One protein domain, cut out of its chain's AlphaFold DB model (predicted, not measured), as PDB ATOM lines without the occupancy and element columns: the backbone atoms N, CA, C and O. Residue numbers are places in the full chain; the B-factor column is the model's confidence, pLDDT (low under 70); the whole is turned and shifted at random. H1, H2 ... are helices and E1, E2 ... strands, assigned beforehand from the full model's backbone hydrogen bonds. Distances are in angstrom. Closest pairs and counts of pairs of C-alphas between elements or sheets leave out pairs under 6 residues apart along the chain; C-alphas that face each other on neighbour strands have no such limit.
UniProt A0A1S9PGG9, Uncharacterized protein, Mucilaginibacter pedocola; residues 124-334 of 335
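This is residues 124 to 334 of the 335 residues of an uncharacterized protein of Mucilaginibacter pedocola (UniProt A0A1S9PGG9). With little regular structure, the printed part winds in stacked turns, a solenoid with E2-E4-E6-E7-E8-E9 as one wall and E1-E3-E5 as another in its first turns; H2 and H3 cap the last turn, and hairpin E10-E11 reaches out sideways. Both walls are parallel sheets. The 211 residues, with three named helices and eleven named strands, are mixed in class and compact, radius of gyration 16.9 A, spanning 47 by 46 by 28 A.

E1, residues 124 to 126, and E3, 144 to 146, are parallel, with N 125 and O 144 3.1 A apart. E7, 197 to 204, H1, 235 to 238, and E8, 242 to 245, form a strand-helix-strand unit, parallel neighbours with a helix between, its crossover left-handed; N 243 and O 201 are 2.8 A apart. H2, 277 to 287, touches H3, 324 to 333, the closest C-alphas, Lys 280 and Val 331, being 5.6 A apart. Within hydrogen-bond range are 5 of 7 O i to N i+4 pairs in H2 and 5 of 6 in H3.

E1 begins at C-alpha 124 (19.242, 34.634, 47.733). E6, 174 to 182, is 19.2 A long. H3 ends at C-alpha 333 (63.078, 28.683, 42.620).

The printed part has no cut. Residues 227 to 238 and 298 to 303 are under pLDDT 70.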
ATOM      1  N   SER A 124      18.601  35.216  46.560       97.81
ATOM      2  CA  SER A 124      19.242  34.634  47.733       97.81
ATOM      3  C   SER A 124      18.675  33.263  48.082       97.81
ATOM      4  O   SER A 124      17.501  32.965  47.854       97.81
ATOM      5  N   VAL A 125      19.531  32.412  48.648       98.31
ATOM      6  CA  VAL A 125      19.150  31.100  49.193       98.31
ATOM      7  C   VAL A 125      19.606  31.036  50.643       98.31
ATOM      8  O   VAL A 125      20.777  31.251  50.939       98.31
ATOM      9  N   THR A 126      18.697  30.722  51.562       98.44
ATOM     10  CA  THR A 126      19.034  30.475  52.971       98.44
ATOM     11  C   THR A 126      18.439  29.146  53.408       98.44
ATOM     12  O   THR A 126      17.229  29.025  53.592       98.44
ATOM     13  N   MET A 127      19.301  28.150  53.597       98.44
ATOM     14  CA  MET A 127      18.956  26.827  54.125       98.44
ATOM     15  C   MET A 127      19.877  26.495  55.301       98.44
ATOM     16  O   MET A 127      20.488  25.432  55.376       98.44
ATOM     17  N   ASP A 128      19.982  27.434  56.242       98.56
ATOM     18  CA  ASP A 128      20.943  27.388  57.349       98.56
ATOM     19  C   ASP A 128      20.733  26.225  58.322       98.56
ATOM     20  O   ASP A 128      21.625  25.956  59.122       98.56
ATOM     21  N   LYS A 129      19.593  25.523  58.269       98.62
ATOM     22  CA  LYS A 129      19.337  24.319  59.073       98.62
ATOM     23  C   LYS A 129      19.683  23.013  58.361       98.62
ATOM     24  O   LYS A 129      19.708  21.987  59.038       98.62
ATOM     25  N   LEU A 130      19.973  23.035  57.058       98.75
ATOM     26  CA  LEU A 130      20.344  21.839  56.303       98.75
ATOM     27  C   LEU A 130      21.677  21.310  56.841       98.75
ATOM     28  O   LEU A 130      22.672  22.026  56.824       98.75
ATOM     29  N   GLN A 131      21.695  20.076  57.342       98.50
ATOM     30  CA  GLN A 131      22.865  19.494  58.010       98.50
ATOM     31  C   GLN A 131      23.678  18.583  57.093       98.50
ATOM     32  O   GLN A 131      24.905  18.525  57.198       98.50
ATOM     33  N   SER A 132      23.003  17.869  56.193       97.94
ATOM     34  CA  SER A 132      23.624  17.004  55.190       97.94
ATOM     35  C   SER A 132      22.739  16.886  53.953       97.94
ATOM     36  O   SER A 132      21.520  17.072  54.027       97.94
ATOM     37  N   THR A 133      23.365  16.603  52.812       98.75
ATOM     38  CA  THR A 133      22.667  16.308  51.558       98.75
ATOM     39  C   THR A 133      23.499  15.386  50.670       98.75
ATOM     40  O   THR A 133      24.725  15.347  50.780       98.75
ATOM     41  N   GLY A 134      22.856  14.644  49.774       98.06
ATOM     42  CA  GLY A 134      23.550  13.818  48.790       98.06
ATOM     43  C   GLY A 134      24.141  14.608  47.628       98.06
ATOM     44  O   GLY A 134      25.093  14.157  47.002       98.06
ATOM     45  N   GLY A 135      23.652  15.812  47.353       97.88
ATOM     46  CA  GLY A 135      24.211  16.684  46.324       97.88
ATOM     47  C   GLY A 135      23.590  18.067  46.394       97.88
ATOM     48  O   GLY A 135      22.434  18.204  46.781       97.88
ATOM     49  N   LEU A 136      24.355  19.086  46.019       98.62
ATOM     50  CA  LEU A 136      23.894  20.470  46.017       98.62
ATOM     51  C   LEU A 136      24.261  21.110  44.681       98.62
ATOM     52  O   LEU A 136      25.443  21.238  44.371       98.62
ATOM     53  N   GLN A 137      23.270  21.519  43.897       98.50
ATOM     54  CA  GLN A 137      23.496  22.219  42.640       98.50
ATOM     55  C   GLN A 137      22.605  23.448  42.523       98.50
ATOM     56  O   GLN A 137      21.380  23.345  42.546       98.50
ATOM     57  N   LEU A 138      23.246  24.599  42.336       97.44
ATOM     58  CA  LEU A 138      22.593  25.882  42.095       97.44
ATOM     59  C   LEU A 138      23.059  26.414  40.737       97.44
ATOM     60  O   LEU A 138      24.265  26.473  40.485       97.44
ATOM     61  N   ASN A 139      22.117  26.751  39.858       94.19
ATOM     62  CA  ASN A 139      22.382  27.186  38.483       94.19
ATOM     63  C   ASN A 139      21.433  28.326  38.091       94.19
ATOM     64  O   ASN A 139      20.467  28.110  37.353       94.19
ATOM     65  N   ASP A 140      21.684  29.499  38.668       93.06
ATOM     66  CA  ASP A 140      20.766  30.638  38.695       93.06
ATOM     67  C   ASP A 140      21.513  31.965  38.944       93.06
ATOM     68  O   ASP A 140      22.743  32.043  38.891       93.06
ATOM     69  N   GLU A 141      20.764  33.033  39.209       94.06
ATOM     70  CA  GLU A 141      21.264  34.404  39.354       94.06
ATOM     71  C   GLU A 141      21.437  34.837  40.827       94.06
ATOM     72  O   GLU A 141      21.394  36.035  41.122       94.06
ATOM     73  N   GLN A 142      21.625  33.894  41.767       97.44
ATOM     74  CA  GLN A 142      21.826  34.245  43.178       97.44
ATOM     75  C   GLN A 142      23.054  35.139  43.371       97.44
ATOM     76  O   GLN A 142      24.113  34.895  42.794       97.44
ATOM     77  N   THR A 143      22.917  36.133  44.245       98.19
ATOM     78  CA  THR A 143      24.002  36.990  44.728       98.19
ATOM     79  C   THR A 143      24.562  36.506  46.063       98.19
ATOM     80  O   THR A 143      25.761  36.657  46.307       98.19
ATOM     81  N   SER A 144      23.734  35.865  46.898       98.44
ATOM     82  CA  SER A 144      24.154  35.287  48.177       98.44
ATOM     83  C   SER A 144      23.505  33.935  48.477       98.44
ATOM     84  O   SER A 144      22.321  33.708  48.215       98.44
ATOM     85  N   ILE A 145      24.281  33.021  49.060       98.69
ATOM     86  CA  ILE A 145      23.788  31.721  49.533       98.69
ATOM     87  C   ILE A 145      24.298  31.415  50.942       98.69
ATOM     88  O   ILE A 145      25.441  31.723  51.275       98.69
ATOM     89  N   SER A 146      23.461  30.777  51.761       98.75
ATOM     90  CA  SER A 146      23.783  30.436  53.149       98.75
ATOM     91  C   SER A 146      23.315  29.024  53.507       98.75
ATOM     92  O   SER A 146      22.130  28.696  53.396       98.75
ATOM     93  N   PHE A 147      24.274  28.199  53.933       98.81
ATOM     94  CA  PHE A 147      24.128  26.805  54.358       98.81
ATOM     95  C   PHE A 147      24.956  26.557  55.634       98.81
ATOM     96  O   PHE A 147      25.732  25.603  55.725       98.81
ATOM     97  N   LYS A 148      24.810  27.426  56.643       98.12
ATOM     98  CA  LYS A 148      25.704  27.484  57.822       98.12
ATOM     99  C   LYS A 148      25.789  26.216  58.662       98.12
ATOM    100  O   LYS A 148      26.775  26.039  59.369       98.12
ATOM    101  N   SER A 149      24.775  25.351  58.627       98.69
ATOM    102  CA  SER A 149      24.796  24.075  59.358       98.69
ATOM    103  C   SER A 149      25.196  22.880  58.498       98.69
ATOM    104  O   SER A 149      25.281  21.778  59.044       98.69
ATOM    105  N   LEU A 150      25.445  23.061  57.196       98.88
ATOM    106  CA  LEU A 150      25.744  21.959  56.288       98.88
ATOM    107  C   LEU A 150      27.138  21.420  56.595       98.88
ATOM    108  O   LEU A 150      28.124  22.124  56.417       98.88
ATOM    109  N   ARG A 151      27.220  20.175  57.068       98.75
ATOM    110  CA  ARG A 151      28.477  19.539  57.503       98.75
ATOM    111  C   ARG A 151      29.101  18.654  56.438       98.75
ATOM    112  O   ARG A 151      30.329  18.561  56.385       98.75
ATOM    113  N   SER A 152      28.264  18.009  55.624       98.50
ATOM    114  CA  SER A 152      28.690  17.065  54.590       98.50
ATOM    115  C   SER A 152      27.802  17.104  53.345       98.50
ATOM    116  O   SER A 152      26.586  17.297  53.433       98.50
ATOM    117  N   VAL A 153      28.434  16.878  52.191       98.81
ATOM    118  CA  VAL A 153      27.770  16.564  50.920       98.81
ATOM    119  C   VAL A 153      28.304  15.222  50.425       98.81
ATOM    120  O   VAL A 153      29.479  15.127  50.082       98.81
ATOM    121  N   THR A 154      27.481  14.169  50.389       97.81
ATOM    122  CA  THR A 154      27.978  12.817  50.028       97.81
ATOM    123  C   THR A 154      28.211  12.637  48.525       97.81
ATOM    124  O   THR A 154      28.815  11.658  48.095       97.81
ATOM    125  N   GLY A 155      27.726  13.565  47.707       95.94
ATOM    126  CA  GLY A 155      28.007  13.679  46.280       95.94
ATOM    127  C   GLY A 155      28.737  14.982  45.982       95.94
ATOM    128  O   GLY A 155      29.683  15.341  46.678       95.94
ATOM    129  N   SER A 156      28.325  15.689  44.931       96.38
ATOM    130  CA  SER A 156      28.994  16.922  44.491       96.38
ATOM    131  C   SER A 156      28.270  18.183  44.959       96.38
ATOM    132  O   SER A 156      27.040  18.212  45.054       96.38
ATOM    133  N   LEU A 157      29.051  19.237  45.184       98.50
ATOM    134  CA  LEU A 157      28.600  20.607  45.392       98.50
ATOM    135  C   LEU A 157      28.973  21.418  44.145       98.50
ATOM    136  O   LEU A 157      30.153  21.600  43.847       98.50
ATOM    137  N   ASN A 158      27.970  21.888  43.411       97.94
ATOM    138  CA  ASN A 158      28.120  22.595  42.146       97.94
ATOM    139  C   ASN A 158      27.477  23.989  42.235       97.94
ATOM    140  O   ASN A 158      26.254  24.114  42.297       97.94
ATOM    141  N   LEU A 159      28.302  25.035  42.204       97.94
ATOM    142  CA  LEU A 159      27.870  26.431  42.148       97.94
ATOM    143  C   LEU A 159      28.093  26.968  40.734       97.94
ATOM    144  O   LEU A 159      29.231  27.226  40.340       97.94
ATOM    145  N   LEU A 160      27.011  27.104  39.970       95.75
ATOM    146  CA  LEU A 160      26.983  27.655  38.612       95.75
ATOM    147  C   LEU A 160      26.186  28.970  38.607       95.75
ATOM    148  O   LEU A 160      25.286  29.176  37.801       95.75
ATOM    149  N   THR A 161      26.481  29.837  39.572       93.50
ATOM    150  CA  THR A 161      25.686  31.030  39.891       93.50
ATOM    151  C   THR A 161      26.472  32.299  39.580       93.50
ATOM    152  O   THR A 161      27.372  32.687  40.334       93.50
ATOM    153  N   LYS A 162      26.156  32.951  38.459       93.69
ATOM    154  CA  LYS A 162      27.015  33.986  37.858       93.69
ATOM    155  C   LYS A 162      27.273  35.191  38.770       93.69
ATOM    156  O   LYS A 162      28.404  35.667  38.889       93.69
ATOM    157  N   ASN A 163      26.226  35.668  39.437       97.06
ATOM    158  CA  ASN A 163      26.280  36.881  40.256       97.06
ATOM    159  C   ASN A 163      26.652  36.606  41.718       97.06
ATOM    160  O   ASN A 163      26.591  37.522  42.534       97.06
ATOM    161  N   LEU A 164      27.032  35.370  42.059       98.50
ATOM    162  CA  LEU A 164      27.273  34.978  43.441       98.50
ATOM    163  C   LEU A 164      28.520  35.666  43.983       98.50
ATOM    164  O   LEU A 164      29.622  35.357  43.535       98.50
ATOM    165  N   THR A 165      28.345  36.569  44.944       98.38
ATOM    166  CA  THR A 165      29.432  37.293  45.620       98.38
ATOM    167  C   THR A 165      29.686  36.776  47.028       98.38
ATOM    168  O   THR A 165      30.777  36.981  47.558       98.38
ATOM    169  N   GLU A 166      28.713  36.083  47.625       97.94
ATOM    170  CA  GLU A 166      28.795  35.567  48.991       97.94
ATOM    171  C   GLU A 166      28.262  34.133  49.078       97.94
ATOM    172  O   GLU A 166      27.144  33.840  48.658       97.94
ATOM    173  N   ALA A 167      29.052  33.240  49.668       98.38
ATOM    174  CA  ALA A 167      28.647  31.877  49.974       98.38
ATOM    175  C   ALA A 167      29.064  31.530  51.401       98.38
ATOM    176  O   ALA A 167      30.234  31.691  51.746       98.38
ATOM    177  N   ASP A 168      28.131  31.041  52.213       98.75
ATOM    178  CA  ASP A 168      28.410  30.594  53.578       98.75
ATOM    179  C   ASP A 168      28.197  29.082  53.712       98.75
ATOM    180  O   ASP A 168      27.069  28.588  53.729       98.75
ATOM    181  N   PHE A 169      29.312  28.362  53.828       98.81
ATOM    182  CA  PHE A 169      29.394  26.933  54.125       98.81
ATOM    183  C   PHE A 169      30.265  26.703  55.373       98.81
ATOM    184  O   PHE A 169      31.022  25.738  55.453       98.81
ATOM    185  N   SER A 170      30.192  27.600  56.362       98.00
ATOM    186  CA  SER A 170      31.137  27.680  57.494       98.00
ATOM    187  C   SER A 170      31.155  26.473  58.455       98.00
ATOM    188  O   SER A 170      31.997  26.402  59.363       98.00
ATOM    189  N   ALA A 171      30.252  25.503  58.282       98.69
ATOM    190  CA  ALA A 171      30.282  24.205  58.962       98.69
ATOM    191  C   ALA A 171      30.690  23.029  58.061       98.69
ATOM    192  O   ALA A 171      30.848  21.922  58.580       98.69
ATOM    193  N   LEU A 172      30.865  23.246  56.756       98.88
ATOM    194  CA  LEU A 172      31.117  22.190  55.785       98.88
ATOM    195  C   LEU A 172      32.538  21.666  55.949       98.88
ATOM    196  O   LEU A 172      33.507  22.414  55.861       98.88
ATOM    197  N   THR A 173      32.646  20.365  56.194       98.81
ATOM    198  CA  THR A 173      33.927  19.691  56.455       98.81
ATOM    199  C   THR A 173      34.309  18.701  55.364       98.81
ATOM    200  O   THR A 173      35.504  18.472  55.153       98.81
ATOM    201  N   GLU A 174      33.319  18.161  54.648       98.62
ATOM    202  CA  GLU A 174      33.511  17.116  53.647       98.62
ATOM    203  C   GLU A 174      32.552  17.258  52.456       98.62
ATOM    204  O   GLU A 174      31.344  17.447  52.619       98.62
ATOM    205  N   ILE A 175      33.101  17.092  51.252       98.69
ATOM    206  CA  ILE A 175      32.349  16.841  50.019       98.69
ATOM    207  C   ILE A 175      32.912  15.554  49.412       98.69
ATOM    208  O   ILE A 175      34.027  15.557  48.900       98.69
ATOM    209  N   SER A 176      32.194  14.434  49.450       97.19
ATOM    210  CA  SER A 176      32.768  13.168  48.959       97.19
ATOM    211  C   SER A 176      32.961  13.170  47.430       97.19
ATOM    212  O   SER A 176      33.847  12.486  46.916       97.19
ATOM    213  N   GLY A 177      32.160  13.959  46.704       94.75
ATOM    214  CA  GLY A 177      32.289  14.223  45.270       94.75
ATOM    215  C   GLY A 177      33.033  15.525  44.953       94.75
ATOM    216  O   GLY A 177      33.952  15.938  45.655       94.75
ATOM    217  N   LYS A 178      32.672  16.189  43.852       94.06
ATOM    218  CA  LYS A 178      33.388  17.390  43.389       94.06
ATOM    219  C   LYS A 178      32.903  18.641  44.116       94.06
ATOM    220  O   LYS A 178      31.695  18.827  44.254       94.06
ATOM    221  N   LEU A 179      33.827  19.526  44.477       97.94
ATOM    222  CA  LEU A 179      33.532  20.946  44.647       97.94
ATOM    223  C   LEU A 179      33.762  21.636  43.300       97.94
ATOM    224  O   LEU A 179      34.909  21.772  42.869       97.94
ATOM    225  N   SER A 180      32.683  22.056  42.643       97.19
ATOM    226  CA  SER A 180      32.733  22.790  41.377       97.19
ATOM    227  C   SER A 180      32.199  24.203  41.572       97.19
ATOM    228  O   SER A 180      31.024  24.382  41.884       97.19
ATOM    229  N   ILE A 181      33.042  25.206  41.348       98.00
ATOM    230  CA  ILE A 181      32.668  26.622  41.362       98.00
ATOM    231  C   ILE A 181      32.940  27.174  39.967       98.00
ATOM    232  O   ILE A 181      34.096  27.275  39.539       98.00
ATOM    233  N   TRP A 182      31.865  27.485  39.246       95.88
ATOM    234  CA  TRP A 182      31.923  27.906  37.854       95.88
ATOM    235  C   TRP A 182      31.252  29.256  37.663       95.88
ATOM    236  O   TRP A 182      30.055  29.400  37.897       95.88
ATOM    237  N   GLY A 183      31.993  30.218  37.111       96.38
ATOM    238  CA  GLY A 183      31.366  31.415  36.545       96.38
ATOM    239  C   GLY A 183      30.916  32.422  37.588       96.38
ATOM    240  O   GLY A 183      30.203  33.353  37.233       96.38
ATOM    241  N   THR A 184      31.289  32.224  38.849       98.12
ATOM    242  CA  THR A 184      30.803  33.016  39.977       98.12
ATOM    243  C   THR A 184      31.544  34.344  40.105       98.12
ATOM    244  O   THR A 184      32.640  34.534  39.568       98.12
ATOM    245  N   SER A 185      30.952  35.257  40.873       98.38
ATOM    246  CA  SER A 185      31.538  36.552  41.229       98.38
ATOM    247  C   SER A 185      32.213  36.543  42.608       98.38
ATOM    248  O   SER A 185      32.506  37.608  43.151       98.38
ATOM    249  N   LEU A 186      32.489  35.359  43.170       98.62
ATOM    250  CA  LEU A 186      33.183  35.196  44.445       98.62
ATOM    251  C   LEU A 186      34.608  35.746  44.329       98.62
ATOM    252  O   LEU A 186      35.326  35.422  43.382       98.62
ATOM    253  N   SER A 187      35.033  36.558  45.299       98.38
ATOM    254  CA  SER A 187      36.404  37.087  45.354       98.38
ATOM    255  C   SER A 187      37.382  36.168  46.087       98.38
ATOM    256  O   SER A 187      38.587  36.228  45.856       98.38
ATOM    257  N   ASN A 188      36.868  35.301  46.956       98.25
ATOM    258  CA  ASN A 188      37.615  34.332  47.753       98.25
ATOM    259  C   ASN A 188      36.703  33.149  48.125       98.25
ATOM    260  O   ASN A 188      35.538  33.100  47.726       98.25
ATOM    261  N   LEU A 189      37.227  32.203  48.907       98.50
ATOM    262  CA  LEU A 189      36.543  30.973  49.311       98.50
ATOM    263  C   LEU A 189      36.343  30.886  50.836       98.50
ATOM    264  O   LEU A 189      36.223  29.788  51.378       98.50
ATOM    265  N   ASN A 190      36.276  32.022  51.547       97.31
ATOM    266  CA  ASN A 190      36.194  32.061  53.017       97.31
ATOM    267  C   ASN A 190      34.971  31.330  53.587       97.31
ATOM    268  O   ASN A 190      35.020  30.842  54.716       97.31
ATOM    269  N   GLY A 191      33.907  31.190  52.794       98.12
ATOM    270  CA  GLY A 191      32.750  30.362  53.126       98.12
ATOM    271  C   GLY A 191      33.074  28.891  53.376       98.12
ATOM    272  O   GLY A 191      32.298  28.224  54.042       98.12
ATOM    273  N   PHE A 192      34.209  28.385  52.886       98.62
ATOM    274  CA  PHE A 192      34.630  26.983  52.984       98.62
ATOM    275  C   PHE A 192      35.725  26.756  54.038       98.62
ATOM    276  O   PHE A 192      36.429  25.752  53.991       98.62
ATOM    277  N   ASN A 193      35.879  27.664  55.006       97.69
ATOM    278  CA  ASN A 193      36.999  27.695  55.955       97.69
ATOM    279  C   ASN A 193      37.209  26.446  56.832       97.69
ATOM    280  O   ASN A 193      38.259  26.356  57.466       97.69
ATOM    281  N   LYS A 194      36.261  25.503  56.895       98.62
ATOM    282  CA  LYS A 194      36.400  24.214  57.603       98.62
ATOM    283  C   LYS A 194      36.516  23.001  56.679       98.62
ATOM    284  O   LYS A 194      36.649  21.878  57.171       98.62
ATOM    285  N   LEU A 195      36.456  23.209  55.367       98.81
ATOM    286  CA  LEU A 195      36.466  22.133  54.392       98.81
ATOM    287  C   LEU A 195      37.833  21.449  54.408       98.81
ATOM    288  O   LEU A 195      38.848  22.071  54.112       98.81
ATOM    289  N   SER A 196      37.842  20.169  54.769       98.50
ATOM    290  CA  SER A 196      39.070  19.390  54.959       98.50
ATOM    291  C   SER A 196      39.268  18.302  53.912       98.50
ATOM    292  O   SER A 196      40.401  17.898  53.640       98.50
ATOM    293  N   THR A 197      38.169  17.852  53.306       98.56
ATOM    294  CA  THR A 197      38.141  16.750  52.348       98.56
ATOM    295  C   THR A 197      37.206  17.088  51.193       98.56
ATOM    296  O   THR A 197      36.045  17.437  51.421       98.56
ATOM    297  N   VAL A 198      37.692  16.944  49.959       98.25
ATOM    298  CA  VAL A 198      36.843  16.934  48.756       98.25
ATOM    299  C   VAL A 198      37.162  15.727  47.880       98.25
ATOM    300  O   VAL A 198      38.247  15.169  47.968       98.25
ATOM    301  N   GLY A 199      36.267  15.320  46.992       96.12
ATOM    302  CA  GLY A 199      36.584  14.353  45.941       96.12
ATOM    303  C   GLY A 199      37.533  14.932  44.895       96.12
ATOM    304  O   GLY A 199      38.587  14.359  44.622       96.12
ATOM    305  N   ALA A 200      37.171  16.085  44.333       95.56
ATOM    306  CA  ALA A 200      37.985  16.871  43.405       95.56
ATOM    307  C   ALA A 200      37.648  18.362  43.532       95.56
ATOM    308  O   ALA A 200      36.550  18.706  43.975       95.56
ATOM    309  N   LEU A 201      38.560  19.233  43.095       97.56
ATOM    310  CA  LEU A 201      38.403  20.688  43.142       97.56
ATOM    311  C   LEU A 201      38.412  21.278  41.729       97.56
ATOM    312  O   LEU A 201      39.410  21.170  41.015       97.56
ATOM    313  N   LEU A 202      37.309  21.910  41.331       96.69
ATOM    314  CA  LEU A 202      37.138  22.555  40.031       96.69
ATOM    315  C   LEU A 202      36.771  24.031  40.237       96.69
ATOM    316  O   LEU A 202      35.667  24.343  40.679       96.69
ATOM    317  N   LEU A 203      37.676  24.939  39.879       97.88
ATOM    318  CA  LEU A 203      37.501  26.392  39.933       97.88
ATOM    319  C   LEU A 203      37.633  26.955  38.517       97.88
ATOM    320  O   LEU A 203      38.741  27.125  38.001       97.88
ATOM    321  N   LEU A 204      36.502  27.191  37.858       96.44
ATOM    322  CA  LEU A 204      36.458  27.442  36.419       96.44
ATOM    323  C   LEU A 204      35.775  28.771  36.104       96.44
ATOM    324  O   LEU A 204      34.634  29.002  36.489       96.44
ATOM    325  N   ASN A 205      36.428  29.615  35.310       97.06
ATOM    326  CA  ASN A 205      35.846  30.856  34.800       97.06
ATOM    327  C   ASN A 205      35.311  31.784  35.907       97.06
ATOM    328  O   ASN A 205      34.258  32.380  35.712       97.06
ATOM    329  N   ASN A 206      35.974  31.902  37.062       98.31
ATOM    330  CA  ASN A 206      35.561  32.844  38.110       98.31
ATOM    331  C   ASN A 206      36.369  34.146  37.955       98.31
ATOM    332  O   ASN A 206      37.492  34.233  38.459       98.31
ATOM    333  N   PRO A 207      35.861  35.162  37.226       97.75
ATOM    334  CA  PRO A 207      36.633  36.360  36.893       97.75
ATOM    335  C   PRO A 207      36.978  37.217  38.116       97.75
ATOM    336  O   PRO A 207      37.942  37.978  38.068       97.75
ATOM    337  N   SER A 208      36.202  37.099  39.196       98.50
ATOM    338  CA  SER A 208      36.392  37.867  40.427       98.50
ATOM    339  C   SER A 208      37.317  37.195  41.439       98.50
ATOM    340  O   SER A 208      37.743  37.874  42.364       98.50
ATOM    341  N   LEU A 209      37.634  35.905  41.275       98.75
ATOM    342  CA  LEU A 209      38.363  35.121  42.271       98.75
ATOM    343  C   LEU A 209      39.822  35.581  42.358       98.75
ATOM    344  O   LEU A 209      40.596  35.373  41.425       98.75
ATOM    345  N   GLU A 210      40.189  36.203  43.475       98.44
ATOM    346  CA  GLU A 210      41.505  36.818  43.700       98.44
ATOM    347  C   GLU A 210      42.468  35.879  44.437       98.44
ATOM    348  O   GLU A 210      43.680  35.911  44.209       98.44
ATOM    349  N   ASN A 211      41.935  35.022  45.309       98.31
ATOM    350  CA  ASN A 211      42.706  34.090  46.124       98.31
ATOM    351  C   ASN A 211      41.868  32.863  46.523       98.31
ATOM    352  O   ASN A 211      40.647  32.842  46.354       98.31
ATOM    353  N   LEU A 212      42.530  31.843  47.073       98.62
ATOM    354  CA  LEU A 212      41.898  30.609  47.558       98.62
ATOM    355  C   LEU A 212      41.753  30.597  49.088       98.62
ATOM    356  O   LEU A 212      41.605  29.532  49.695       98.62
ATOM    357  N   GLN A 213      41.784  31.776  49.725       96.62
ATOM    358  CA  GLN A 213      41.601  31.899  51.168       96.62
ATOM    359  C   GLN A 213      40.283  31.237  51.570       96.62
ATOM    360  O   GLN A 213      39.249  31.461  50.945       96.62
ATOM    361  N   GLY A 214      40.349  30.399  52.602       97.50
ATOM    362  CA  GLY A 214      39.253  29.533  53.029       97.50
ATOM    363  C   GLY A 214      39.523  28.057  52.748       97.50
ATOM    364  O   GLY A 214      39.071  27.220  53.516       97.50
ATOM    365  N   LEU A 215      40.360  27.715  51.765       98.38
ATOM    366  CA  LEU A 215      40.739  26.317  51.524       98.38
ATOM    367  C   LEU A 215      41.922  25.823  52.369       98.38
ATOM    368  O   LEU A 215      42.282  24.662  52.267       98.38
ATOM    369  N   ASN A 216      42.472  26.646  53.270       96.56
ATOM    370  CA  ASN A 216      43.678  26.319  54.047       96.56
ATOM    371  C   ASN A 216      43.584  25.018  54.877       96.56
ATOM    372  O   ASN A 216      44.611  24.458  55.247       96.56
ATOM    373  N   HIS A 217      42.378  24.541  55.203       98.00
ATOM    374  CA  HIS A 217      42.175  23.281  55.934       98.00
ATOM    375  C   HIS A 217      42.016  22.060  55.019       98.00
ATOM    376  O   HIS A 217      41.947  20.935  55.519       98.00
ATOM    377  N   LEU A 218      41.966  22.258  53.700       98.44
ATOM    378  CA  LEU A 218      41.821  21.194  52.722       98.44
ATOM    379  C   LEU A 218      43.113  20.377  52.668       98.44
ATOM    380  O   LEU A 218      44.173  20.887  52.318       98.44
ATOM    381  N   THR A 219      43.016  19.098  53.020       97.94
ATOM    382  CA  THR A 219      44.180  18.200  53.129       97.94
ATOM    383  C   THR A 219      44.093  16.991  52.209       97.94
ATOM    384  O   THR A 219      45.117  16.366  51.915       97.94
ATOM    385  N   LYS A 220      42.882  16.653  51.745       97.19
ATOM    386  CA  LYS A 220      42.618  15.387  51.062       97.19
ATOM    387  C   LYS A 220      41.720  15.538  49.838       97.19
ATOM    388  O   LYS A 220      40.644  16.134  49.915       97.19
ATOM    389  N   LEU A 221      42.150  14.896  48.750       96.75
ATOM    390  CA  LEU A 221      41.331  14.565  47.588       96.75
ATOM    391  C   LEU A 221      40.979  13.072  47.622       96.75
ATOM    392  O   LEU A 221      41.875  12.237  47.724       96.75
ATOM    393  N   THR A 222      39.695  12.714  47.580       94.31
ATOM    394  CA  THR A 222      39.258  11.309  47.741       94.31
ATOM    395  C   THR A 222      38.889  10.617  46.438       94.31
ATOM    396  O   THR A 222      38.876   9.385  46.393       94.31
ATOM    397  N   SER A 223      38.577  11.362  45.376       90.25
ATOM    398  CA  SER A 223      38.136  10.743  44.131       90.25
ATOM    399  C   SER A 223      39.331  10.256  43.299       90.25
ATOM    400  O   SER A 223      40.310  10.988  43.134       90.25
ATOM    401  N   PRO A 224      39.262   9.042  42.720       82.00
ATOM    402  CA  PRO A 224      40.335   8.507  41.887       82.00
ATOM    403  C   PRO A 224      40.498   9.343  40.618       82.00
ATOM    404  O   PRO A 224      39.510   9.856  40.106       82.00
ATOM    405  N   ALA A 225      41.705   9.422  40.052       76.44
ATOM    406  CA  ALA A 225      41.999  10.278  38.897       76.44
ATOM    407  C   ALA A 225      41.019  10.132  37.717       76.44
ATOM    408  O   ALA A 225      40.754  11.122  37.058       76.44
ATOM    409  N   VAL A 226      40.451   8.949  37.444       71.06
ATOM    410  CA  VAL A 226      39.489   8.740  36.342       71.06
ATOM    411  C   VAL A 226      38.051   8.854  36.830       71.06
ATOM    412  O   VAL A 226      37.625   8.104  37.708       71.06
ATOM    413  N   VAL A 227      37.259   9.685  36.153       62.81
ATOM    414  CA  VAL A 227      35.797   9.582  36.185       62.81
ATOM    415  C   VAL A 227      35.353   8.732  34.994       62.81
ATOM    416  O   VAL A 227      35.362   9.184  33.848       62.81
ATOM    417  N   ASN A 228      34.914   7.500  35.253       52.06
ATOM    418  CA  ASN A 228      34.145   6.727  34.277       52.06
ATOM    419  C   ASN A 228      32.726   7.311  34.192       52.06
ATOM    420  O   ASN A 228      31.791   6.744  34.745       52.06
ATOM    421  N   ALA A 229      32.542   8.460  33.535       47.03
ATOM    422  CA  ALA A 229      31.202   8.955  33.230       47.03
ATOM    423  C   ALA A 229      31.158   9.724  31.905       47.03
ATOM    424  O   ALA A 229      31.790  10.760  31.705       47.03
ATOM    425  N   SER A 230      30.379   9.165  30.987       47.19
ATOM    426  CA  SER A 230      29.857   9.793  29.782       47.19
ATOM    427  C   SER A 230      28.774  10.795  30.185       47.19
ATOM    428  O   SER A 230      27.673  10.329  30.437       47.19
ATOM    429  N   THR A 231      29.029  12.112  30.228       43.53
ATOM    430  CA  THR A 231      27.925  13.111  30.219       43.53
ATOM    431  C   THR A 231      28.258  14.562  29.824       43.53
ATOM    432  O   THR A 231      27.301  15.284  29.570       43.53
ATOM    433  N   THR A 232      29.507  15.048  29.690       42.97
ATOM    434  CA  THR A 232      29.732  16.448  29.227       42.97
ATOM    435  C   THR A 232      30.703  16.611  28.039       42.97
ATOM    436  O   THR A 232      31.763  15.976  28.026       42.97
ATOM    437  N   PRO A 233      30.385  17.450  27.017       39.53
ATOM    438  CA  PRO A 233      31.144  17.588  25.755       39.53
ATOM    439  C   PRO A 233      32.597  18.076  25.862       39.53
ATOM    440  O   PRO A 233      33.250  18.292  24.846       39.53
ATOM    441  N   VAL A 234      33.113  18.292  27.067       45.56
ATOM    442  CA  VAL A 234      34.346  19.042  27.303       45.56
ATOM    443  C   VAL A 234      35.358  18.108  27.972       45.56
ATOM    444  O   VAL A 234      35.121  17.561  29.046       45.56
ATOM    445  N   LEU A 235      36.481  17.857  27.293       45.38
ATOM    446  CA  LEU A 235      37.445  16.792  27.622       45.38
ATOM    447  C   LEU A 235      38.074  16.910  29.025       45.38
ATOM    448  O   LEU A 235      38.504  15.897  29.574       45.38
ATOM    449  N   TYR A 236      38.070  18.103  29.624       49.56
ATOM    450  CA  TYR A 236      38.663  18.388  30.935       49.56
ATOM    451  C   TYR A 236      37.844  17.859  32.132       49.56
ATOM    452  O   TYR A 236      38.370  17.774  33.235       49.56
ATOM    453  N   TYR A 237      36.588  17.424  31.941       56.09
ATOM    454  CA  TYR A 237      35.727  16.927  33.037       56.09
ATOM    455  C   TYR A 237      35.916  15.446  33.399       56.09
ATOM    456  O   TYR A 237      35.260  14.947  34.319       56.09
ATOM    457  N   ARG A 238      36.786  14.730  32.678       61.88
ATOM    458  CA  ARG A 238      36.950  13.269  32.806       61.88
ATOM    459  C   ARG A 238      37.939  12.845  33.885       61.88
ATOM    460  O   ARG A 238      38.036  11.653  34.171       61.88
ATOM    461  N   LEU A 239      38.655  13.803  34.465       74.19
ATOM    462  CA  LEU A 239      39.629  13.551  35.510       74.19
ATOM    463  C   LEU A 239      39.184  14.177  36.838       74.19
ATOM    464  O   LEU A 239      38.468  15.182  36.864       74.19
ATOM    465  N   ASN A 240      39.586  13.548  37.937       85.56
ATOM    466  CA  ASN A 240      39.515  14.108  39.282       85.56
ATOM    467  C   ASN A 240      40.906  14.593  39.689       85.56
ATOM    468  O   ASN A 240      41.917  13.995  39.328       85.56
ATOM    469  N   GLY A 241      40.944  15.691  40.431       92.69
ATOM    470  CA  GLY A 241      42.171  16.388  40.783       92.69
ATOM    471  C   GLY A 241      41.879  17.849  41.086       92.69
ATOM    472  O   GLY A 241      40.777  18.179  41.532       92.69
ATOM    473  N   ILE A 242      42.856  18.706  40.812       96.50
ATOM    474  CA  ILE A 242      42.742  20.157  40.956       96.50
ATOM    475  C   ILE A 242      42.718  20.779  39.565       96.50
ATOM    476  O   ILE A 242      43.688  20.677  38.816       96.50
ATOM    477  N   PHE A 243      41.607  21.429  39.235       95.50
ATOM    478  CA  PHE A 243      41.387  22.116  37.968       95.50
ATOM    479  C   PHE A 243      41.094  23.580  38.254       95.50
ATOM    480  O   PHE A 243      40.035  23.912  38.781       95.50
ATOM    481  N   ILE A 244      42.027  24.456  37.900       97.56
ATOM    482  CA  ILE A 244      41.902  25.898  38.098       97.56
ATOM    483  C   ILE A 244      42.117  26.554  36.744       97.56
ATOM    484  O   ILE A 244      43.237  26.595  36.227       97.56
ATOM    485  N   GLN A 245      41.033  27.032  36.140       96.69
ATOM    486  CA  GLN A 245      41.067  27.558  34.782       96.69
ATOM    487  C   GLN A 245      40.312  28.873  34.638       96.69
ATOM    488  O   GLN A 245      39.195  29.000  35.137       96.69
ATOM    489  N   ASN A 246      40.870  29.807  33.863       97.19
ATOM    490  CA  ASN A 246      40.216  31.071  33.506       97.19
ATOM    491  C   ASN A 246      39.794  31.908  34.735       97.19
ATOM    492  O   ASN A 246      38.772  32.594  34.699       97.19
ATOM    493  N   ASN A 247      40.559  31.867  35.830       98.44
ATOM    494  CA  ASN A 247      40.350  32.742  36.986       98.44
ATOM    495  C   ASN A 247      41.291  33.943  36.842       98.44
ATOM    496  O   ASN A 247      42.423  33.935  37.319       98.44
ATOM    497  N   ALA A 248      40.845  34.951  36.086       97.62
ATOM    498  CA  ALA A 248      41.699  36.034  35.591       97.62
ATOM    499  C   ALA A 248      42.388  36.852  36.697       97.62
ATOM    500  O   ALA A 248      43.451  37.416  36.450       97.62
ATOM    501  N   LYS A 249      41.798  36.904  37.895       98.56
ATOM    502  CA  LYS A 249      42.318  37.640  39.049       98.56
ATOM    503  C   LYS A 249      43.127  36.803  40.041       98.56
ATOM    504  O   LYS A 249      43.713  37.376  40.956       98.56
ATOM    505  N   LEU A 250      43.168  35.482  39.880       98.75
ATOM    506  CA  LEU A 250      43.853  34.608  40.823       98.75
ATOM    507  C   LEU A 250      45.366  34.812  40.705       98.75
ATOM    508  O   LEU A 250      45.904  34.695  39.608       98.75
ATOM    509  N   THR A 251      46.037  35.092  41.822       98.12
ATOM    510  CA  THR A 251      47.473  35.445  41.835       98.12
ATOM    511  C   THR A 251      48.389  34.366  42.406       98.12
ATOM    512  O   THR A 251      49.549  34.263  42.003       98.12
ATOM    513  N   SER A 252      47.871  33.540  43.313       98.44
ATOM    514  CA  SER A 252      48.629  32.525  44.044       98.44
ATOM    515  C   SER A 252      47.784  31.274  44.280       98.44
ATOM    516  O   SER A 252      46.556  31.349  44.366       98.44
ATOM    517  N   LEU A 253      48.452  30.127  44.421       98.50
ATOM    518  CA  LEU A 253      47.850  28.882  44.913       98.50
ATOM    519  C   LEU A 253      47.732  28.832  46.444       98.50
ATOM    520  O   LEU A 253      47.443  27.769  46.999       98.50
ATOM    521  N   ALA A 254      47.972  29.957  47.123       98.31
ATOM    522  CA  ALA A 254      47.925  30.018  48.569       98.31
ATOM    523  C   ALA A 254      46.539  29.629  49.096       98.31
ATOM    524  O   ALA A 254      45.524  30.154  48.631       98.31
ATOM    525  N   GLY A 255      46.502  28.702  50.048       97.75
ATOM    526  CA  GLY A 255      45.308  28.008  50.522       97.75
ATOM    527  C   GLY A 255      45.224  26.533  50.121       97.75
ATOM    528  O   GLY A 255      44.351  25.841  50.633       97.75
ATOM    529  N   LEU A 256      46.094  26.031  49.237       98.25
ATOM    530  CA  LEU A 256      46.144  24.612  48.836       98.25
ATOM    531  C   LEU A 256      47.391  23.863  49.340       98.25
ATOM    532  O   LEU A 256      47.617  22.714  48.958       98.25
ATOM    533  N   GLU A 257      48.205  24.488  50.190       95.94
ATOM    534  CA  GLU A 257      49.514  23.985  50.641       95.94
ATOM    535  C   GLU A 257      49.426  22.642  51.362       95.94
ATOM    536  O   GLU A 257      50.350  21.829  51.312       95.94
ATOM    537  N   ASN A 258      48.312  22.422  52.058       96.94
ATOM    538  CA  ASN A 258      48.141  21.296  52.966       96.94
ATOM    539  C   ASN A 258      47.622  20.029  52.271       96.94
ATOM    540  O   ASN A 258      47.474  18.992  52.923       96.94
ATOM    541  N   ILE A 259      47.369  20.075  50.959       96.75
ATOM    542  CA  ILE A 259      46.909  18.911  50.195       96.75
ATOM    543  C   ILE A 259      48.095  17.986  49.924       96.75
ATOM    544  O   ILE A 259      49.008  18.330  49.182       96.75
ATOM    545  N   SER A 260      48.079  16.789  50.505       89.56
ATOM    546  CA  SER A 260      49.184  15.823  50.386       89.56
ATOM    547  C   SER A 260      49.176  15.082  49.046       89.56
ATOM    548  O   SER A 260      50.158  15.130  48.305       89.56
ATOM    549  N   ASP A 261      48.044  14.461  48.715       90.44
ATOM    550  CA  ASP A 261      47.881  13.628  47.526       90.44
ATOM    551  C   ASP A 261      47.009  14.327  46.477       90.44
ATOM    552  O   ASP A 261      45.814  14.566  46.678       90.44
ATOM    553  N   VAL A 262      47.607  14.631  45.325       93.12
ATOM    554  CA  VAL A 262      46.919  15.232  44.179       93.12
ATOM    555  C   VAL A 262      47.029  14.279  42.992       93.12
ATOM    556  O   VAL A 262      48.134  14.075  42.507       93.12
ATOM    557  N   PRO A 263      45.924  13.699  42.487       91.06
ATOM    558  CA  PRO A 263      46.009  12.751  41.377       91.06
ATOM    559  C   PRO A 263      46.412  13.405  40.054       91.06
ATOM    560  O   PRO A 263      47.156  12.815  39.280       91.06
ATOM    561  N   VAL A 264      45.886  14.604  39.787       91.75
ATOM    562  CA  VAL A 264      46.115  15.402  38.574       91.75
ATOM    563  C   VAL A 264      46.025  16.879  38.951       91.75
ATOM    564  O   VAL A 264      45.136  17.260  39.720       91.75
ATOM    565  N   ILE A 265      46.903  17.710  38.389       94.69
ATOM    566  CA  ILE A 265      46.811  19.168  38.484       94.69
ATOM    567  C   ILE A 265      46.758  19.803  37.092       94.69
ATOM    568  O   ILE A 265      47.605  19.561  36.230       94.69
ATOM    569  N   TYR A 266      45.745  20.633  36.879       94.38
ATOM    570  CA  TYR A 266      45.529  21.380  35.651       94.38
ATOM    571  C   TYR A 266      45.287  22.849  35.992       94.38
ATOM    572  O   TYR A 266      44.213  23.230  36.462       94.38
ATOM    573  N   LEU A 267      46.298  23.675  35.749       96.38
ATOM    574  CA  LEU A 267      46.249  25.121  35.901       96.38
ATOM    575  C   LEU A 267      46.393  25.737  34.519       96.38
ATOM    576  O   LEU A 267      47.425  25.559  33.866       96.38
ATOM    577  N   SER A 268      45.383  26.471  34.063       95.62
ATOM    578  CA  SER A 268      45.468  27.102  32.752       95.62
ATOM    579  C   SER A 268      44.722  28.417  32.649       95.62
ATOM    580  O   SER A 268      43.633  28.575  33.190       95.62
ATOM    581  N   ASN A 269      45.286  29.356  31.890       96.06
ATOM    582  CA  ASN A 269      44.654  30.637  31.579       96.06
ATOM    583  C   ASN A 269      44.273  31.454  32.828       96.06
ATOM    584  O   ASN A 269      43.268  32.162  32.836       96.06
ATOM    585  N   ASN A 270      45.061  31.361  33.900       98.00
ATOM    586  CA  ASN A 270      44.917  32.235  35.061       98.00
ATOM    587  C   ASN A 270      45.907  33.393  34.888       98.00
ATOM    588  O   ASN A 270      47.074  33.300  35.265       98.00
ATOM    589  N   ALA A 271      45.454  34.459  34.223       97.06
ATOM    590  CA  ALA A 271      46.321  35.500  33.664       97.06
ATOM    591  C   ALA A 271      47.274  36.158  34.677       97.06
ATOM    592  O   ALA A 271      48.366  36.563  34.287       97.06
ATOM    593  N   LEU A 272      46.891  36.230  35.956       98.19
ATOM    594  CA  LEU A 272      47.694  36.827  37.028       98.19
ATOM    595  C   LEU A 272      48.355  35.805  37.971       98.19
ATOM    596  O   LEU A 272      49.046  36.215  38.900       98.19
ATOM    597  N   LEU A 273      48.185  34.498  37.736       98.31
ATOM    598  CA  LEU A 273      48.711  33.447  38.612       98.31
ATOM    599  C   LEU A 273      50.212  33.268  38.393       98.31
ATOM    600  O   LEU A 273      50.626  32.642  37.417       98.31
ATOM    601  N   THR A 274      51.012  33.795  39.314       96.25
ATOM    602  CA  THR A 274      52.482  33.741  39.257       96.25
ATOM    603  C   THR A 274      53.091  32.947  40.408       96.25
ATOM    604  O   THR A 274      54.210  32.453  40.275       96.25
ATOM    605  N   ASP A 275      52.367  32.787  41.516       97.38
ATOM    606  CA  ASP A 275      52.862  32.086  42.694       97.38
ATOM    607  C   ASP A 275      52.339  30.642  42.776       97.38
ATOM    608  O   ASP A 275      51.204  30.366  43.176       97.38
ATOM    609  N   PHE A 276      53.216  29.710  42.397       97.69
ATOM    610  CA  PHE A 276      53.001  28.262  42.471       97.69
ATOM    611  C   PHE A 276      53.622  27.627  43.724       97.69
ATOM    612  O   PHE A 276      53.417  26.434  43.968       97.69
ATOM    613  N   CYS A 277      54.404  28.385  44.502       97.44
ATOM    614  CA  CYS A 277      55.179  27.863  45.626       97.44
ATOM    615  C   CYS A 277      54.351  27.139  46.697       97.44
ATOM    616  O   CYS A 277      54.839  26.113  47.186       97.44
ATOM    617  N   PRO A 278      53.109  27.569  47.004       97.75
ATOM    618  CA  PRO A 278      52.202  26.842  47.887       97.75
ATOM    619  C   PRO A 278      52.087  25.343  47.582       97.75
ATOM    620  O   PRO A 278      52.021  24.532  48.495       97.75
ATOM    621  N   MET A 279      52.138  24.953  46.304       97.50
ATOM    622  CA  MET A 279      51.998  23.558  45.871       97.50
ATOM    623  C   MET A 279      53.295  22.964  45.297       97.50
ATOM    624  O   MET A 279      53.255  22.030  44.489       97.50
ATOM    625  N   LYS A 280      54.470  23.497  45.672       96.56
ATOM    626  CA  LYS A 280      55.755  23.117  45.053       96.56
ATOM    627  C   LYS A 280      56.042  21.615  45.103       96.56
ATOM    628  O   LYS A 280      56.555  21.059  44.134       96.56
ATOM    629  N   ALA A 281      55.730  20.951  46.217       95.88
ATOM    630  CA  ALA A 281      56.033  19.534  46.408       95.88
ATOM    631  C   ALA A 281      55.170  18.658  45.488       95.88
ATOM    632  O   ALA A 281      55.692  17.799  44.775       95.88
ATOM    633  N   GLN A 282      53.870  18.943  45.446       95.94
ATOM    634  CA  GLN A 282      52.880  18.239  44.639       95.94
ATOM    635  C   GLN A 282      53.175  18.454  43.153       95.94
ATOM    636  O   GLN A 282      53.253  17.495  42.392       95.94
ATOM    637  N   ILE A 283      53.434  19.698  42.740       96.69
ATOM    638  CA  ILE A 283      53.750  20.015  41.345       96.69
ATOM    639  C   ILE A 283      55.035  19.308  40.882       96.69
ATOM    640  O   ILE A 283      55.046  18.735  39.789       96.69
ATOM    641  N   LYS A 284      56.098  19.289  41.703       95.75
ATOM    642  CA  LYS A 284      57.342  18.558  41.385       95.75
ATOM    643  C   LYS A 284      57.097  17.059  41.243       95.75
ATOM    644  O   LYS A 284      57.558  16.469  40.268       95.75
ATOM    645  N   ALA A 285      56.359  16.463  42.179       95.25
ATOM    646  CA  ALA A 285      56.036  15.041  42.139       95.25
ATOM    647  C   ALA A 285      55.240  14.680  40.875       95.25
ATOM    648  O   ALA A 285      55.628  13.771  40.147       95.25
ATOM    649  N   LEU A 286      54.179  15.433  40.567       94.31
ATOM    650  CA  LEU A 286      53.310  15.167  39.418       94.31
ATOM    651  C   LEU A 286      54.009  15.384  38.076       94.31
ATOM    652  O   LEU A 286      53.777  14.626  37.138       94.31
ATOM    653  N   SER A 287      54.887  16.383  37.978       93.81
ATOM    654  CA  SER A 287      55.619  16.681  36.738       93.81
ATOM    655  C   SER A 287      56.682  15.631  36.395       93.81
ATOM    656  O   SER A 287      57.133  15.575  35.254       93.81
ATOM    657  N   ALA A 288      57.083  14.798  37.361       93.94
ATOM    658  CA  ALA A 288      57.990  13.673  37.146       93.94
ATOM    659  C   ALA A 288      57.262  12.380  36.728       93.94
ATOM    660  O   ALA A 288      57.913  11.410  36.332       93.94
ATOM    661  N   LEU A 289      55.929  12.339  36.831       93.06
ATOM    662  CA  LEU A 289      55.145  11.167  36.458       93.06
ATOM    663  C   LEU A 289      54.959  11.086  34.936       93.06
ATOM    664  O   LEU A 289      54.854  12.113  34.260       93.06
ATOM    665  N   PRO A 290      54.870   9.866  34.372       91.50
ATOM    666  CA  PRO A 290      54.478   9.699  32.980       91.50
ATOM    667  C   PRO A 290      53.056  10.220  32.762       91.50
ATOM    668  O   PRO A 290      52.270  10.349  33.700       91.50
ATOM    669  N   ASN A 291      52.699  10.448  31.496       88.31
ATOM    670  CA  ASN A 291      51.332  10.809  31.143       88.31
ATOM    671  C   ASN A 291      50.322   9.835  31.756       88.31
ATOM    672  O   ASN A 291      50.473   8.609  31.711       88.31
ATOM    673  N   PHE A 292      49.245  10.409  32.265       83.94
ATOM    674  CA  PHE A 292      48.086   9.679  32.704       83.94
ATOM    675  C   PHE A 292      47.341   9.115  31.491       83.94
ATOM    676  O   PHE A 292      46.861   9.859  30.632       83.94
ATOM    677  N   ASN A 293      47.264   7.788  31.412       84.38
ATOM    678  CA  ASN A 293      46.643   7.071  30.305       84.38
ATOM    679  C   ASN A 293      45.319   6.459  30.756       84.38
ATOM    680  O   ASN A 293      45.286   5.669  31.698       84.38
ATOM    681  N   PHE A 294      44.234   6.779  30.058       79.31
ATOM    682  CA  PHE A 294      42.919   6.225  30.353       79.31
ATOM    683  C   PHE A 294      42.086   6.049  29.089       79.31
ATOM    684  O   PHE A 294      42.320   6.657  28.046       79.31
ATOM    685  N   THR A 295      41.090   5.182  29.177       77.00
ATOM    686  CA  THR A 295      40.132   4.939  28.106       77.00
ATOM    687  C   THR A 295      38.826   5.640  28.405       77.00
ATOM    688  O   THR A 295      38.308   5.526  29.513       77.00
ATOM    689  N   ALA A 296      38.258   6.319  27.417       70.44
ATOM    690  CA  ALA A 296      37.023   7.057  27.599       70.44
ATOM    691  C   ALA A 296      36.085   6.844  26.409       70.44
ATOM    692  O   ALA A 296      36.520   6.835  25.260       70.44
ATOM    693  N   LYS A 297      34.782   6.695  26.663       70.00
ATOM    694  CA  LYS A 297      33.782   6.671  25.588       70.00
ATOM    695  C   LYS A 297      33.393   8.109  25.208       70.00
ATOM    696  O   LYS A 297      33.058   8.893  26.106       70.00
ATOM    697  N   PRO A 298      33.499   8.512  23.932       62.09
ATOM    698  CA  PRO A 298      33.011   9.805  23.473       62.09
ATOM    699  C   PRO A 298      31.481   9.858  23.582       62.09
ATOM    700  O   PRO A 298      30.810   8.834  23.502       62.09
ATOM    701  N   ILE A 299      30.950  11.061  23.803       58.94
ATOM    702  CA  ILE A 299      29.504  11.303  23.972       58.94
ATOM    703  C   ILE A 299      28.794  11.319  22.615       58.94
ATOM    704  O   ILE A 299      27.637  10.933  22.510       58.94
ATOM    705  N   PHE A 300      29.513  11.728  21.570       55.97
ATOM    706  CA  PHE A 300      29.040  11.753  20.194       55.97
ATOM    707  C   PHE A 300      29.852  10.750  19.366       55.97
ATOM    708  O   PHE A 300      31.075  10.686  19.504       55.97
ATOM    709  N   GLY A 301      29.180   9.972  18.515       60.28
ATOM    710  CA  GLY A 301      29.797   8.962  17.648       60.28
ATOM    711  C   GLY A 301      29.353   7.530  17.958       60.28
ATOM    712  O   GLY A 301      28.445   7.293  18.745       60.28
ATOM    713  N   ASN A 302      30.010   6.554  17.333       66.81
ATOM    714  CA  ASN A 302      29.665   5.124  17.374       66.81
ATOM    715  C   ASN A 302      29.920   4.419  18.731       66.81
ATOM    716  O   ASN A 302      29.929   3.192  18.791       66.81
ATOM    717  N   GLY A 303      30.182   5.166  19.811       67.81
ATOM    718  CA  GLY A 303      30.480   4.615  21.136       67.81
ATOM    719  C   GLY A 303      31.844   3.919  21.262       67.81
ATOM    720  O   GLY A 303      32.101   3.296  22.299       67.81
ATOM    721  N   ALA A 304      32.720   4.015  20.253       76.31
ATOM    722  CA  ALA A 304      34.060   3.440  20.306       76.31
ATOM    723  C   ALA A 304      34.909   4.125  21.383       76.31
ATOM    724  O   ALA A 304      35.029   5.347  21.433       76.31
ATOM    725  N   THR A 305      35.518   3.321  22.246       74.94
ATOM    726  CA  THR A 305      36.414   3.799  23.294       74.94
ATOM    727  C   THR A 305      37.643   4.482  22.686       74.94
ATOM    728  O   THR A 305      38.351   3.889  21.876       74.94
ATOM    729  N   ILE A 306      37.932   5.705  23.121       75.62
ATOM    730  CA  ILE A 306      39.128   6.461  22.748       75.62
ATOM    731  C   ILE A 306      40.166   6.295  23.860       75.62
ATOM    732  O   ILE A 306      39.845   6.431  25.044       75.62
ATOM    733  N   LYS A 307      41.418   6.008  23.489       80.88
ATOM    734  CA  LYS A 307      42.558   6.085  24.409       80.88
ATOM    735  C   LYS A 307      43.001   7.539  24.517       80.88
ATOM    736  O   LYS A 307      43.284   8.173  23.506       80.88
ATOM    737  N   ILE A 308      43.053   8.048  25.737       78.19
ATOM    738  CA  ILE A 308      43.473   9.404  26.059       78.19
ATOM    739  C   ILE A 308      44.762   9.308  26.875       78.19
ATOM    740  O   ILE A 308      44.847   8.534  27.825       78.19
ATOM    741  N   SER A 309      45.752  10.107  26.489       84.38
ATOM    742  CA  SER A 309      47.007  10.306  27.211       84.38
ATOM    743  C   SER A 309      47.130  11.791  27.521       84.38
ATOM    744  O   SER A 309      47.161  12.594  26.588       84.38
ATOM    745  N   GLN A 310      47.203  12.165  28.796       83.50
ATOM    746  CA  GLN A 310      47.351  13.561  29.222       83.50
ATOM    747  C   GLN A 310      48.443  13.702  30.286       83.50
ATOM    748  O   GLN A 310      48.624  12.779  31.078       83.50
ATOM    749  N   PRO A 311      49.169  14.830  30.340       88.38
ATOM    750  CA  PRO A 311      50.097  15.097  31.433       88.38
ATOM    751  C   PRO A 311      49.381  15.096  32.786       88.38
ATOM    752  O   PRO A 311      48.269  15.613  32.904       88.38
ATOM    753  N   VAL A 312      50.036  14.560  33.817       90.81
ATOM    754  CA  VAL A 312      49.518  14.604  35.196       90.81
ATOM    755  C   VAL A 312      49.581  16.029  35.764       90.81
ATOM    756  O   VAL A 312      48.742  16.413  36.577       90.81
ATOM    757  N   ALA A 313      50.545  16.828  35.295       93.88
ATOM    758  CA  ALA A 313      50.669  18.248  35.590       93.88
ATOM    759  C   ALA A 313      50.624  19.082  34.303       93.88
ATOM    760  O   ALA A 313      51.459  18.929  33.410       93.88
ATOM    761  N   THR A 314      49.659  19.995  34.221       93.94
ATOM    762  CA  THR A 314      49.572  21.018  33.169       93.94
ATOM    763  C   THR A 314      49.522  22.392  33.820       93.94
ATOM    764  O   THR A 314      48.637  22.636  34.634       93.94
ATOM    765  N   LEU A 315      50.464  23.278  33.484       95.50
ATOM    766  CA  LEU A 315      50.644  24.581  34.148       95.50
ATOM    767  C   LEU A 315      50.732  25.747  33.142       95.50
ATOM    768  O   LEU A 315      51.414  26.742  33.377       95.50
ATOM    769  N   THR A 316      50.064  25.628  31.997       94.44
ATOM    770  CA  THR A 316      50.233  26.518  30.836       94.44
ATOM    771  C   THR A 316      49.268  27.703  30.824       94.44
ATOM    772  O   THR A 316      48.062  27.519  30.988       94.44
ATOM    773  N   GLY A 317      49.755  28.903  30.505       95.38
ATOM    774  CA  GLY A 317      48.927  30.108  30.375       95.38
ATOM    775  C   GLY A 317      48.650  30.809  31.707       95.38
ATOM    776  O   GLY A 317      47.590  31.405  31.875       95.38
ATOM    777  N   ASN A 318      49.563  30.708  32.673       97.19
ATOM    778  CA  ASN A 318      49.408  31.286  34.011       97.19
ATOM    779  C   ASN A 318      50.459  32.379  34.231       97.19
ATOM    780  O   ASN A 318      51.640  32.097  34.072       97.19
ATOM    781  N   GLY A 319      50.068  33.619  34.541       93.38
ATOM    782  CA  GLY A 319      51.037  34.666  34.911       93.38
ATOM    783  C   GLY A 319      52.149  34.936  33.883       93.38
ATOM    784  O   GLY A 319      53.280  35.222  34.263       93.38
ATOM    785  N   GLY A 320      51.864  34.781  32.583       89.44
ATOM    786  CA  GLY A 320      52.851  34.918  31.498       89.44
ATOM    787  C   GLY A 320      53.647  33.647  31.163       89.44
ATOM    788  O   GLY A 320      54.378  33.628  30.177       89.44
ATOM    789  N   VAL A 321      53.472  32.564  31.921       92.44
ATOM    790  CA  VAL A 321      54.061  31.247  31.648       92.44
ATOM    791  C   VAL A 321      53.384  30.606  30.431       92.44
ATOM    792  O   VAL A 321      52.172  30.374  30.441       92.44
ATOM    793  N   THR A 322      54.160  30.254  29.400       92.00
ATOM    794  CA  THR A 322      53.625  29.661  28.156       92.00
ATOM    795  C   THR A 322      53.659  28.132  28.126       92.00
ATOM    796  O   THR A 322      52.864  27.518  27.415       92.00
ATOM    797  N   SER A 323      54.520  27.503  28.931       93.44
ATOM    798  CA  SER A 323      54.682  26.047  28.987       93.44
ATOM    799  C   SER A 323      54.778  25.514  30.424       93.44
ATOM    800  O   SER A 323      55.161  26.232  31.346       93.44
ATOM    801  N   THR A 324      54.489  24.224  30.634       92.62
ATOM    802  CA  THR A 324      54.712  23.578  31.944       92.62
ATOM    803  C   THR A 324      56.191  23.622  32.352       92.62
ATOM    804  O   THR A 324      56.491  23.733  33.537       92.62
ATOM    805  N   ALA A 325      57.125  23.589  31.395       93.31
ATOM    806  CA  ALA A 325      58.557  23.693  31.679       93.31
ATOM    807  C   ALA A 325      58.929  25.062  32.281       93.31
ATOM    808  O   ALA A 325      59.676  25.115  33.258       93.31
ATOM    809  N   ASP A 326      58.347  26.147  31.764       94.44
ATOM    810  CA  ASP A 326      58.548  27.498  32.304       94.44
ATOM    811  C   ASP A 326      57.988  27.610  33.733       94.44
ATOM    812  O   ASP A 326      58.642  28.159  34.619       94.44
ATOM    813  N   ALA A 327      56.810  27.022  33.993       95.25
ATOM    814  CA  ALA A 327      56.231  26.983  35.340       95.25
ATOM    815  C   ALA A 327      57.156  26.248  36.316       95.25
ATOM    816  O   ALA A 327      57.343  26.675  37.456       95.25
ATOM    817  N   MET A 328      57.767  25.150  35.865       96.25
ATOM    818  CA  MET A 328      58.690  24.367  36.681       96.25
ATOM    819  C   MET A 328      59.946  25.149  37.070       96.25
ATOM    820  O   MET A 328      60.476  24.912  38.155       96.25
ATOM    821  N   ALA A 329      60.406  26.104  36.256       94.88
ATOM    822  CA  ALA A 329      61.503  26.990  36.645       94.88
ATOM    823  C   ALA A 329      61.128  27.855  37.863       94.88
ATOM    824  O   ALA A 329      61.915  27.953  38.804       94.88
ATOM    825  N   ILE A 330      59.901  28.392  37.893       95.56
ATOM    826  CA  ILE A 330      59.367  29.148  39.040       95.56
ATOM    827  C   ILE A 330      59.253  28.235  40.266       95.56
ATOM    828  O   ILE A 330      59.761  28.559  41.336       95.56
ATOM    829  N   VAL A 331      58.664  27.047  40.099       97.00
ATOM    830  CA  VAL A 331      58.498  26.053  41.176       97.00
ATOM    831  C   VAL A 331      59.844  25.595  41.758       97.00
ATOM    832  O   VAL A 331      59.956  25.318  42.955       97.00
ATOM    833  N   ASN A 332      60.884  25.501  40.931       95.44
ATOM    834  CA  ASN A 332      62.228  25.137  41.374       95.44
ATOM    835  C   ASN A 332      62.932  26.260  42.142       95.44
ATOM    836  O   ASN A 332      63.776  25.949  42.980       95.44
ATOM    837  N   ALA A 333      62.565  27.519  41.900       95.75
ATOM    838  CA  ALA A 333      63.078  28.683  42.620       95.75
ATOM    839  C   ALA A 333      62.376  28.935  43.971       95.75
ATOM    840  O   ALA A 333      62.813  29.793  44.734       95.75
ATOM    841  N   CYS A 334      61.303  28.203  44.286       95.56
ATOM    842  CA  CYS A 334      60.627  28.291  45.577       95.56
ATOM    843  C   CYS A 334      61.516  27.755  46.715       95.56
ATOM    844  O   CYS A 334      61.830  26.560  46.735       95.56
TER     845      CYS A 334